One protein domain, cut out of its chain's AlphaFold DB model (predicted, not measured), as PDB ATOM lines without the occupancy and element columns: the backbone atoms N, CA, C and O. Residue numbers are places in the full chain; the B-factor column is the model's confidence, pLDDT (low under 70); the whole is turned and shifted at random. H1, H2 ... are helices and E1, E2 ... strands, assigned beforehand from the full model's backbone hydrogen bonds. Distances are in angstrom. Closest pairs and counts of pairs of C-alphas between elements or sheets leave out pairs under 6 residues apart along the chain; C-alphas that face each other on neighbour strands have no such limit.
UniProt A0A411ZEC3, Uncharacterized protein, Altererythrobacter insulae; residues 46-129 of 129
ATOM      1  N   ILE A  46     -34.708   1.274  93.573       97.25
ATOM      2  CA  ILE A  46     -33.254   1.279  93.742       97.25
ATOM      3  C   ILE A  46     -32.672   0.336  92.691       97.25
ATOM      4  O   ILE A  46     -33.064  -0.829  92.629       97.25
ATOM      5  N   HIS A  47     -31.746   0.837  91.882       97.31
ATOM      6  CA  HIS A  47     -31.068   0.073  90.839       97.31
ATOM      7  C   HIS A  47     -29.581  -0.038  91.148       97.31
ATOM      8  O   HIS A  47     -28.989   0.885  91.702       97.31
ATOM      9  N   HIS A  48     -28.987  -1.169  90.786       97.38
ATOM     10  CA  HIS A  48     -27.541  -1.333  90.747       97.38
ATOM     11  C   HIS A  48     -27.094  -1.203  89.298       97.38
ATOM     12  O   HIS A  48     -27.589  -1.924  88.430       97.38
ATOM     13  N   GLU A  49     -26.166  -0.292  89.051       96.75
ATOM     14  CA  GLU A  49     -25.675   0.044  87.725       96.75
ATOM     15  C   GLU A  49     -24.149   0.067  87.716       96.75
ATOM     16  O   GLU A  49     -23.487   0.178  88.752       96.75
ATOM     17  N   ARG A  50     -23.593  -0.070  86.515       96.00
ATOM     18  CA  ARG A  50     -22.157  -0.033  86.275       96.00
ATOM     19  C   ARG A  50     -21.892   0.746  84.998       96.00
ATOM     20  O   ARG A  50     -22.595   0.534  84.012       96.00
ATOM     21  N   ASP A  51     -20.905   1.626  85.031       94.06
ATOM     22  CA  ASP A  51     -20.505   2.464  83.904       94.06
ATOM     23  C   ASP A  51     -18.987   2.395  83.711       94.06
ATOM     24  O   ASP A  51     -18.243   2.206  84.673       94.06
ATOM     25  N   PHE A  52     -18.529   2.536  82.473       94.62
ATOM     26  CA  PHE A  52     -17.119   2.416  82.118       94.62
ATOM     27  C   PHE A  52     -16.654   3.680  81.407       94.62
ATOM     28  O   PHE A  52     -17.252   4.099  80.417       94.62
ATOM     29  N   MET A  53     -15.545   4.255  81.870       93.75
ATOM     30  CA  MET A  53     -14.822   5.264  81.101       93.75
ATOM     31  C   MET A  53     -13.716   4.573  80.311       93.75
ATOM     32  O   MET A  53     -12.873   3.877  80.882       93.75
ATOM     33  N   MET A  54     -13.730   4.789  79.000       95.69
ATOM     34  CA  MET A  54     -12.745   4.259  78.062       95.69
ATOM     35  C   MET A  54     -11.770   5.364  77.647       95.69
ATOM     36  O   MET A  54     -12.199   6.482  77.359       95.69
ATOM     37  N   GLU A  55     -10.482   5.042  77.545       96.19
ATOM     38  CA  GLU A  55      -9.474   5.868  76.871       96.19
ATOM     39  C   GLU A  55      -8.857   5.040  75.736       96.19
ATOM     40  O   GLU A  55      -8.011   4.175  75.947       96.19
ATOM     41  N   GLY A  56      -9.348   5.253  74.512       95.50
ATOM     42  CA  GLY A  56      -9.064   4.346  73.398       95.50
ATOM     43  C   GLY A  56      -9.742   2.990  73.610       95.50
ATOM     44  O   GLY A  56     -10.957   2.936  73.800       95.50
ATOM     45  N   ASP A  57      -8.953   1.915  73.579       95.69
ATOM     46  CA  ASP A  57      -9.430   0.539  73.786       95.69
ATOM     47  C   ASP A  57      -9.329   0.083  75.256       95.69
ATOM     48  O   ASP A  57      -9.788  -1.008  75.600       95.69
ATOM     49  N   ASP A  58      -8.759   0.916  76.133       96.31
ATOM     50  CA  ASP A  58      -8.524   0.581  77.534       96.31
ATOM     51  C   ASP A  58      -9.627   1.136  78.446       96.31
ATOM     52  O   ASP A  58     -10.045   2.292  78.335       96.31
ATOM     53  N   VAL A  59     -10.085   0.313  79.395       95.38
ATOM     54  CA  VAL A  59     -10.966   0.757  80.485       95.38
ATOM     55  C   VAL A  59     -10.107   1.488  81.513       95.38
ATOM     56  O   VAL A  59      -9.305   0.864  82.208       95.38
ATOM     57  N   VAL A  60     -10.293   2.800  81.642       96.38
ATOM     58  CA  VAL A  60      -9.556   3.618  82.620       96.38
ATOM     59  C   VAL A  60     -10.309   3.780  83.932       96.38
ATOM     60  O   VAL A  60      -9.685   3.945  84.980       96.38
ATOM     61  N   GLN A  61     -11.643   3.705  83.903       93.94
ATOM     62  CA  GLN A  61     -12.468   3.715  85.108       93.94
ATOM     63  C   GLN A  61     -13.646   2.760  84.973       93.94
ATOM     64  O   GLN A  61     -14.256   2.630  83.915       93.94
ATOM     65  N   ASP A  62     -13.963   2.120  86.090       94.94
ATOM     66  CA  ASP A  62     -15.053   1.174  86.247       94.94
ATOM     67  C   ASP A  62     -15.895   1.615  87.442       94.94
ATOM     68  O   ASP A  62     -15.547   1.393  88.605       94.94
ATOM     69  N   TYR A  63     -16.974   2.322  87.143       93.94
ATOM     70  CA  TYR A  63     -17.852   2.915  88.129       93.94
ATOM     71  C   TYR A  63     -18.963   1.952  88.486       93.94
ATOM     72  O   TYR A  63     -19.843   1.681  87.676       93.94
ATOM     73  N   ASN A  64     -18.976   1.499  89.733       96.12
ATOM     74  CA  ASN A  64     -20.053   0.687  90.274       96.12
ATOM     75  C   ASN A  64     -20.882   1.514  91.265       96.12
ATOM     76  O   ASN A  64     -20.317   2.087  92.198       96.12
ATOM     77  N   PHE A  65     -22.197   1.620  91.066       96.94
ATOM     78  CA  PHE A  65     -23.038   2.512  91.864       96.94
ATOM     79  C   PHE A  65     -24.484   2.036  92.017       96.94
ATOM     80  O   PHE A  65     -25.036   1.294  91.208       96.94
ATOM     81  N   LEU A  66     -25.126   2.530  93.074       97.81
ATOM     82  CA  LEU A  66     -26.565   2.427  93.282       97.81
ATOM     83  C   LEU A  66     -27.260   3.717  92.849       97.81
ATOM     84  O   LEU A  66     -26.804   4.815  93.178       97.81
ATOM     85  N   VAL A  67     -28.397   3.584  92.169       97.81
ATOM     86  CA  VAL A  67     -29.289   4.685  91.796       97.81
ATOM     87  C   VAL A  67     -30.587   4.570  92.583       97.81
ATOM     88  O   VAL A  67     -31.366   3.641  92.392       97.81
ATOM     89  N   TYR A  68     -30.840   5.544  93.448       97.75
ATOM     90  CA  TYR A  68     -32.091   5.709  94.179       97.75
ATOM     91  C   TYR A  68     -33.008   6.657  93.404       97.75
ATOM     92  O   TYR A  68     -32.600   7.771  93.063       97.75
ATOM     93  N   LEU A  69     -34.247   6.241  93.150       96.88
ATOM     94  CA  LEU A  69     -35.241   7.049  92.443       96.88
ATOM     95  C   LEU A  69     -36.336   7.523  93.400       96.88
ATOM     96  O   LEU A  69     -37.009   6.717  94.042       96.88
ATOM     97  N   PHE A  70     -36.536   8.837  93.471       96.00
ATOM     98  CA  PHE A  70     -37.550   9.482  94.306       96.00
ATOM     99  C   PHE A  70     -38.519  10.302  93.457       96.00
ATOM    100  O   PHE A  70     -38.178  10.789  92.380       96.00
ATOM    101  N   GLY A  71     -39.716  10.551  93.986       91.88
ATOM    102  CA  GLY A  71     -40.679  11.435  93.329       91.88
ATOM    103  C   GLY A  71     -41.600  10.691  92.372       91.88
ATOM    104  O   GLY A  71     -42.138   9.649  92.739       91.88
ATOM    105  N   ARG A  72     -41.848  11.279  91.199       90.69
ATOM    106  CA  ARG A  72     -42.721  10.693  90.179       90.69
ATOM    107  C   ARG A  72     -41.890   9.853  89.195       90.69
ATOM    108  O   ARG A  72     -40.809  10.306  88.827       90.69
ATOM    109  N   PRO A  73     -42.363   8.671  88.760       91.75
ATOM    110  CA  PRO A  73     -41.597   7.806  87.855       91.75
ATOM    111  C   PRO A  73     -41.270   8.409  86.482       91.75
ATOM    112  O   PRO A  73     -40.250   8.061  85.899       91.75
ATOM    113  N   ASP A  74     -42.111   9.307  85.970       92.25
ATOM    114  CA  ASP A  74     -41.928   9.999  84.688       92.25
ATOM    115  C   ASP A  74     -40.852  11.093  84.742       92.25
ATOM    116  O   ASP A  74     -40.264  11.434  83.719       92.25
ATOM    117  N   ASN A  75     -40.576  11.628  85.933       91.75
ATOM    118  CA  ASN A  75     -39.567  12.660  86.140       91.75
ATOM    119  C   ASN A  75     -38.943  12.565  87.549       91.75
ATOM    120  O   ASN A  75     -39.251  13.380  88.431       91.75
ATOM    121  N   PRO A  76     -38.119  11.534  87.813       94.38
ATOM    122  CA  PRO A  76     -37.631  11.257  89.154       94.38
ATOM    123  C   PRO A  76     -36.452  12.153  89.542       94.38
ATOM    124  O   PRO A  76     -35.594  12.485  88.726       94.38
ATOM    125  N   THR A  77     -36.345  12.454  90.837       95.31
ATOM    126  CA  THR A  77     -35.064  12.864  91.429       95.31
ATOM    127  C   THR A  77     -34.194  11.623  91.566       95.31
ATOM    128  O   THR A  77     -34.634  10.632  92.158       95.31
ATOM    129  N   ARG A  78     -32.968  11.668  91.043       96.25
ATOM    130  CA  ARG A  78     -32.022  10.547  91.107       96.25
ATOM    131  C   ARG A  78     -30.968  10.837  92.165       96.25
ATOM    132  O   ARG A  78     -30.440  11.939  92.200       96.25
ATOM    133  N   ALA A  79     -30.631   9.867  93.002       97.12
ATOM    134  CA  ALA A  79     -29.462   9.949  93.872       97.12
ATOM    135  C   ALA A  79     -28.532   8.776  93.557       97.12
ATOM    136  O   ALA A  79     -28.980   7.634  93.529       97.12
ATOM    137  N   ARG A  80     -27.260   9.055  93.281       96.88
ATOM    138  CA  ARG A  80     -26.238   8.085  92.891       96.88
ATOM    139  C   ARG A  80     -25.215   7.944  94.011       96.88
ATOM    140  O   ARG A  80     -24.582   8.931  94.377       96.88
ATOM    141  N   ALA A  81     -25.054   6.734  94.531       97.12
ATOM    142  CA  ALA A  81     -24.030   6.405  95.517       97.12
ATOM    143  C   ALA A  81     -23.051   5.410  94.898       97.12
ATOM    144  O   ALA A  81     -23.464   4.317  94.506       97.12
ATOM    145  N   TYR A  82     -21.782   5.789  94.783       94.69
ATOM    146  CA  TYR A  82     -20.756   4.889  94.270       94.69
ATOM    147  C   TYR A  82     -20.349   3.880  95.351       94.69
ATOM    148  O   TYR A  82     -20.371   4.175  96.544       94.69
ATOM    149  N   LEU A  83     -20.060   2.645  94.945       94.38
ATOM    150  CA  LEU A  83     -19.756   1.551  95.871       94.38
ATOM    151  C   LEU A  83     -18.297   1.546  96.341       94.38
ATOM    152  O   LEU A  83     -17.975   0.846  97.299       94.38
ATOM    153  N   ASP A  84     -17.430   2.318  95.689       92.31
ATOM    154  CA  ASP A  84     -16.061   2.590  96.129       92.31
ATOM    155  C   ASP A  84     -16.018   3.580  97.310       92.31
ATOM    156  O   ASP A  84     -15.210   3.402  98.221       92.31
ATOM    157  N   ASP A  85     -16.937   4.552  97.350       91.81
ATOM    158  CA  ASP A  85     -17.193   5.431  98.495       91.81
ATOM    159  C   ASP A  85     -18.679   5.455  98.888       91.81
ATOM    160  O   ASP A  85     -19.454   6.353  98.550       91.81
ATOM    161  N   VAL A  86     -19.056   4.482  99.718       91.31
ATOM    162  CA  VAL A  86     -20.422   4.339 100.250       91.31
ATOM    163  C   VAL A  86     -20.841   5.462 101.210       91.31
ATOM    164  O   VAL A  86     -21.976   5.467 101.691       91.31
ATOM    165  N   SER A  87     -19.944   6.394 101.550       93.75
ATOM    166  CA  SER A  87     -20.242   7.501 102.458       93.75
ATOM    167  C   SER A  87     -20.824   8.728 101.751       93.75
ATOM    168  O   SER A  87     -21.399   9.597 102.421       93.75
ATOM    169  N   GLU A  88     -20.734   8.787 100.421       95.69
ATOM    170  CA  GLU A  88     -21.173   9.914  99.603       95.69
ATOM    171  C   GLU A  88     -22.326   9.546  98.664       95.69
ATOM    172  O   GLU A  88     -22.430   8.437  98.140       95.69
ATOM    173  N   VAL A  89     -23.203  10.523  98.431       97.12
ATOM    174  CA  VAL A  89     -24.236  10.445  97.402       97.12
ATOM    175  C   VAL A  89     -24.303  11.750  96.611       97.12
ATOM    176  O   VAL A  89     -24.338  12.841  97.186       97.12
ATOM    177  N   GLY A  90     -24.348  11.629  95.286       96.31
ATOM    178  CA  GLY A  90     -24.621  12.728  94.366       96.31
ATOM    179  C   GLY A  90     -26.086  12.736  93.947       96.31
ATOM    180  O   GLY A  90     -26.619  11.714  93.524       96.31
ATOM    181  N   VAL A  91     -26.763  13.873  94.057       96.25
ATOM    182  CA  VAL A  91     -28.183  14.018  93.720       96.25
ATOM    183  C   VAL A  91     -28.334  14.799  92.423       96.25
ATOM    184  O   VAL A  91     -27.750  15.862  92.251       96.25
ATOM    185  N   ILE A  92     -29.160  14.281  91.525       94.56
ATOM    186  CA  ILE A  92     -29.508  14.876  90.241       94.56
ATOM    187  C   ILE A  92     -31.007  15.201  90.294       94.56
ATOM    188  O   ILE A  92     -31.840  14.280  90.268       94.56
ATOM    189  N   PRO A  93     -31.374  16.489  90.415       90.81
ATOM    190  CA  PRO A  93     -32.759  16.927  90.333       90.81
ATOM    191  C   PRO A  93     -33.382  16.558  88.976       90.81
ATOM    192  O   PRO A  93     -32.657  16.409  87.991       90.81
ATOM    193  N   PRO A  94     -34.714  16.432  88.892       88.25
ATOM    194  CA  PRO A  94     -35.394  15.979  87.677       88.25
ATOM    195  C   PRO A  94     -35.109  16.849  86.439       88.25
ATOM    196  O   PRO A  94     -34.993  16.346  85.327       88.25
ATOM    197  N   ASP A  95     -34.947  18.153  86.635       85.94
ATOM    198  CA  ASP A  95     -34.599  19.150  85.616       85.94
ATOM    199  C   ASP A  95     -33.108  19.548  85.641       85.94
ATOM    200  O   ASP A  95     -32.701  20.483  84.952       85.94
ATOM    201  N   GLY A  96     -32.301  18.877  86.469       80.62
ATOM    202  CA  GLY A  96     -30.877  19.147  86.660       80.62
ATOM    203  C   GLY A  96     -30.534  20.440  87.408       80.62
ATOM    204  O   GLY A  96     -29.353  20.714  87.571       80.62
ATOM    205  N   LYS A  97     -31.521  21.233  87.851       77.12
ATOM    206  CA  LYS A  97     -31.286  22.550  88.485       77.12
ATOM    207  C   LYS A  97     -32.172  22.834  89.695       77.12
ATOM    208  O   LYS A  97     -31.869  23.709  90.503       77.12
ATOM    209  N   SER A  98     -33.287  22.124  89.826       81.50
ATOM    210  CA  SER A  98     -34.232  22.306  90.917       81.50
ATOM    211  C   SER A  98     -33.614  21.955  92.260       81.50
ATOM    212  O   SER A  98     -32.773  21.071  92.405       81.50
ATOM    213  N   ARG A  99     -34.128  22.606  93.299       86.19
ATOM    214  CA  ARG A  99     -33.806  22.243  94.672       86.19
ATOM    215  C   ARG A  99     -34.273  20.814  94.964       86.19
ATOM    216  O   ARG A  99     -35.415  20.459  94.679       86.19
ATOM    217  N   VAL A 100     -33.412  20.026  95.605       90.38
ATOM    218  CA  VAL A 100     -33.772  18.687  96.086       90.38
ATOM    219  C   VAL A 100     -34.883  18.801  97.141       90.38
ATOM    220  O   VAL A 100     -34.721  19.573  98.095       90.38
ATOM    221  N   PRO A 101     -35.993  18.050  97.012       90.50
ATOM    222  CA  PRO A 101     -37.070  18.078  97.995       90.50
ATOM    223  C   PRO A 101     -36.582  17.719  99.408       90.50
ATOM    224  O   PRO A 101     -35.765  16.811  99.592       90.50
ATOM    225  N   SER A 102     -37.082  18.432 100.419       90.81
ATOM    226  CA  SER A 102     -36.649  18.285 101.818       90.81
ATOM    227  C   SER A 102     -36.826  16.856 102.338       90.81
ATOM    228  O   SER A 102     -35.979  16.349 103.068       90.81
ATOM    229  N   GLU A 103     -37.896  16.187 101.921       91.25
ATOM    230  CA  GLU A 103     -38.229  14.815 102.289       91.25
ATOM    231  C   GLU A 103     -37.249  13.778 101.720       91.25
ATOM    232  O   GLU A 103     -36.981  12.761 102.365       91.25
ATOM    233  N   VAL A 104     -36.660  14.056 100.551       93.62
ATOM    234  CA  VAL A 104     -35.580  13.249  99.961       93.62
ATOM    235  C   VAL A 104     -34.282  13.496 100.727       93.62
ATOM    236  O   VAL A 104     -33.580  12.556 101.096       93.62
ATOM    237  N   MET A 105     -33.987  14.760 101.048       94.25
ATOM    238  CA  MET A 105     -32.808  15.111 101.844       94.25
ATOM    239  C   MET A 105     -32.819  14.439 103.221       94.25
ATOM    240  O   MET A 105     -31.771  13.991 103.683       94.25
ATOM    241  N   LEU A 106     -33.979  14.328 103.874       94.50
ATOM    242  CA  LEU A 106     -34.111  13.621 105.151       94.50
ATOM    243  C   LEU A 106     -33.739  12.138 105.038       94.50
ATOM    244  O   LEU A 106     -33.006  11.637 105.891       94.50
ATOM    245  N   TYR A 107     -34.182  11.459 103.977       95.06
ATOM    246  CA  TYR A 107     -33.816  10.065 103.722       95.06
ATOM    247  C   TYR A 107     -32.303   9.894 103.528       95.06
ATOM    248  O   TYR A 107     -31.690   8.995 104.116       95.06
ATOM    249  N   LEU A 108     -31.695  10.769 102.717       95.69
ATOM    250  CA  LEU A 108     -30.277  10.691 102.357       95.69
ATOM    251  C   LEU A 108     -29.357  11.008 103.544       95.69
ATOM    252  O   LEU A 108     -28.385  10.290 103.769       95.69
ATOM    253  N   ARG A 109     -29.686  12.017 104.364       95.44
ATOM    254  CA  ARG A 109     -28.888  12.416 105.544       95.44
ATOM    255  C   ARG A 109     -28.779  11.334 106.617       95.44
ATOM    256  O   ARG A 109     -27.844  11.348 107.407       95.44
ATOM    257  N   LYS A 110     -29.734  10.403 106.668       94.50
ATOM    258  CA  LYS A 110     -29.689   9.258 107.590       94.50
ATOM    259  C   LYS A 110     -28.704   8.171 107.144       94.50
ATOM    260  O   LYS A 110     -28.376   7.303 107.946       94.50
ATOM    261  N   ARG A 111     -28.293   8.172 105.872       95.06
ATOM    262  CA  ARG A 111     -27.548   7.068 105.236       95.06
ATOM    263  C   ARG A 111     -26.151   7.462 104.795       95.06
ATOM    264  O   ARG A 111     -25.226   6.677 104.958       95.06
ATOM    265  N   PHE A 112     -26.009   8.667 104.266       96.56
ATOM    266  CA  PHE A 112     -24.749   9.169 103.741       96.56
ATOM    267  C   PHE A 112     -24.163  10.194 104.703       96.56
ATOM    268  O   PHE A 112     -24.894  10.822 105.464       96.56
ATOM    269  N   ARG A 113     -22.839  10.351 104.683       95.88
ATOM    270  CA  ARG A 113     -22.104  11.372 105.447       95.88
ATOM    271  C   ARG A 113     -21.880  12.644 104.645       95.88
ATOM    272  O   ARG A 113     -21.650  13.695 105.234       95.88
ATOM    273  N   LYS A 114     -21.959  12.553 103.319       96.81
ATOM    274  CA  LYS A 114     -21.807  13.673 102.395       96.81
ATOM    275  C   LYS A 114     -22.872  13.592 101.308       96.81
ATOM    276  O   LYS A 114     -23.122  12.526 100.756       96.81
ATOM    277  N   ILE A 115     -23.499  14.731 101.023       96.06
ATOM    278  CA  ILE A 115     -24.470  14.866  99.936       96.06
ATOM    279  C   ILE A 115     -24.006  15.998  99.027       96.06
ATOM    280  O   ILE A 115     -23.806  17.132  99.485       96.06
ATOM    281  N   THR A 116     -23.860  15.688  97.745       95.25
ATOM    282  CA  THR A 116     -23.635  16.665  96.681       95.25
ATOM    283  C   THR A 116     -24.854  16.743  95.768       95.25
ATOM    284  O   THR A 116     -25.639  15.801  95.689       95.25
ATOM    285  N   VAL A 117     -25.065  17.880  95.111       93.44
ATOM    286  CA  VAL A 117     -26.153  18.089  94.146       93.44
ATOM    287  C   VAL A 117     -25.546  18.584  92.848       93.44
ATOM    288  O   VAL A 117     -24.685  19.457  92.881       93.44
ATOM    289  N   LEU A 118     -25.980  18.026  91.723       89.25
ATOM    290  CA  LEU A 118     -25.618  18.538  90.411       89.25
ATOM    291  C   LEU A 118     -26.272  19.913  90.213       89.25
ATOM    292  O   LEU A 118     -27.499  20.007  90.170       89.25
ATOM    293  N   GLY A 119     -25.444  20.950  90.144       83.19
ATOM    294  CA  GLY A 119     -25.794  22.322  89.793       83.19
ATOM    295  C   GLY A 119     -25.181  22.735  88.454       83.19
ATOM    296  O   GLY A 119     -24.665  21.904  87.703       83.19
ATOM    297  N   ASP A 120     -25.231  24.034  88.159       80.88
ATOM    298  CA  ASP A 120     -24.789  24.589  86.872       80.88
ATOM    299  C   ASP A 120     -23.279  24.407  86.626       80.88
ATOM    300  O   ASP A 120     -22.873  24.157  85.492       80.88
ATOM    301  N   ASP A 121     -22.467  24.450  87.687       83.44
ATOM    302  CA  ASP A 121     -21.002  24.313  87.629       83.44
ATOM    303  C   ASP A 121     -20.509  22.898  88.008       83.44
ATOM    304  O   ASP A 121     -19.317  22.673  88.236       83.44
ATOM    305  N   GLY A 122     -21.420  21.921  88.079       87.00
ATOM    306  CA  GLY A 122     -21.133  20.545  88.486       87.00
ATOM    307  C   GLY A 122     -21.656  20.209  89.883       87.00
ATOM    308  O   GLY A 122     -22.659  20.752  90.334       87.00
ATOM    309  N   TYR A 123     -21.029  19.244  90.561       85.88
ATOM    310  CA  TYR A 123     -21.504  18.780  91.867       85.88
ATOM    311  C   TYR A 123     -21.110  19.735  92.998       85.88
ATOM    312  O   TYR A 123     -19.935  19.884  93.333       85.88
ATOM    313  N   GLU A 124     -22.112  20.301  93.664       89.62
ATOM    314  CA  GLU A 124     -21.950  21.189  94.812       89.62
ATOM    315  C   GLU A 124     -22.274  20.467  96.119       89.62
ATOM    316  O   GLU A 124     -23.263  19.741  96.228       89.62
ATOM    317  N   LYS A 125     -21.460  20.673  97.160       90.31
ATOM    318  CA  LYS A 125     -21.728  20.102  98.486       90.31
ATOM    319  C   LYS A 125     -22.873  20.853  99.157       90.31
ATOM    320  O   LYS A 125     -22.726  22.019  99.504       90.31
ATOM    321  N   VAL A 126     -23.963  20.147  99.446       91.06
ATOM    322  CA  VAL A 126     -25.135  20.726 100.126       91.06
ATOM    323  C   VAL A 126     -25.265  20.292 101.581       91.06
ATOM    324  O   VAL A 126     -26.019  20.898 102.344       91.06
ATOM    325  N   TRP A 127     -24.569  19.224 101.981       93.00
ATOM    326  CA  TRP A 127     -24.579  18.743 103.357       93.00
ATOM    327  C   TRP A 127     -23.383  17.827 103.668       93.00
ATOM    328  O   TRP A 127     -22.926  17.069 102.808       93.00
ATOM    329  N   SER A 128     -22.916  17.881 104.917       89.00
ATOM    330  CA  SER A 128     -21.971  16.933 105.522       89.00
ATOM    331  C   SER A 128     -22.219  16.808 107.031       89.00
ATOM    332  O   SER A 128     -22.575  17.814 107.650       89.00
ATOM    333  N   ALA A 129     -22.036  15.609 107.592       82.50
ATOM    334  CA  ALA A 129     -22.134  15.324 109.034       82.50
ATOM    335  C   ALA A 129     -20.824  15.562 109.793       82.50
ATOM    336  O   ALA A 129     -19.748  15.380 109.177       82.50
TER     337      ALA A 129
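What this domain is: This is residues 46 to 129 of the 129 residues of an uncharacterized protein of Altererythrobacter insulae (UniProt A0A411ZEC3). A single strongly twisted, curled sheet of six strands has one short helix, H1, packed on one face, and the hairpin of E1 and E2 reaches out from the body as a long arm with its tip at residues 56 and 57. The printed part has 84 residues, with E1, E2, E3, E4, H1, E5 and E6 along the chain. The sheet is mixed, in the order E1, E2, E3, E4, E5, E6, and the class is mostly strand. The whole is compact, with a radius of gyration of the C-alphas of 13.5 A, and spans 43 by 30 by 27 A.

Where its parts are: E2, residues 58 to 72, is the longest strand at 37.8 A and bends by 50 degrees at residue 61. E1, residues 46 to 55, begins at C-alpha 46 (-33.254, 1.279, 93.742) and is 29.5 A long. E3 is residues 75 to 82, 21.9 A, and E4 residues 88 to 92, 13.5 A. H1 is residues 102 to 109, 10.4 A. E5 is residues 114 to 119, 15.8 A, and E6, residues 122 to 128, 17.4 A, ends at C-alpha 128 (-21.971, 16.933, 105.522).

How they stand to each other: E1 to E4 form a meander, each strand the antiparallel neighbour of the one before, with N 51 and O 63 at 2.9 A, N 68 and O 79 at 2.8 A, and N 80 and O 90 at 2.7 A. E4 and E5 are parallel, with N 91 and O 116 at 2.8 A; with H1 between them they make a strand-helix-strand unit, its crossover right-handed. E5 and E6 are an antiparallel hairpin, with N 117 and O 124 at 2.8 A. H1 is on the sheet; its closest C-alphas to E2 are Val 104 and Phe 70, 7.1 A. In H1 every O i to N i+4 pair is within hydrogen-bond range. E1 and E6, the edge strands, are apart.

The domain as a whole: The C-alphas of Asp 57 and Glu 103 are farthest apart, 43.0 A. The printed part has no cut and no long link. No printed residue is under pLDDT 70.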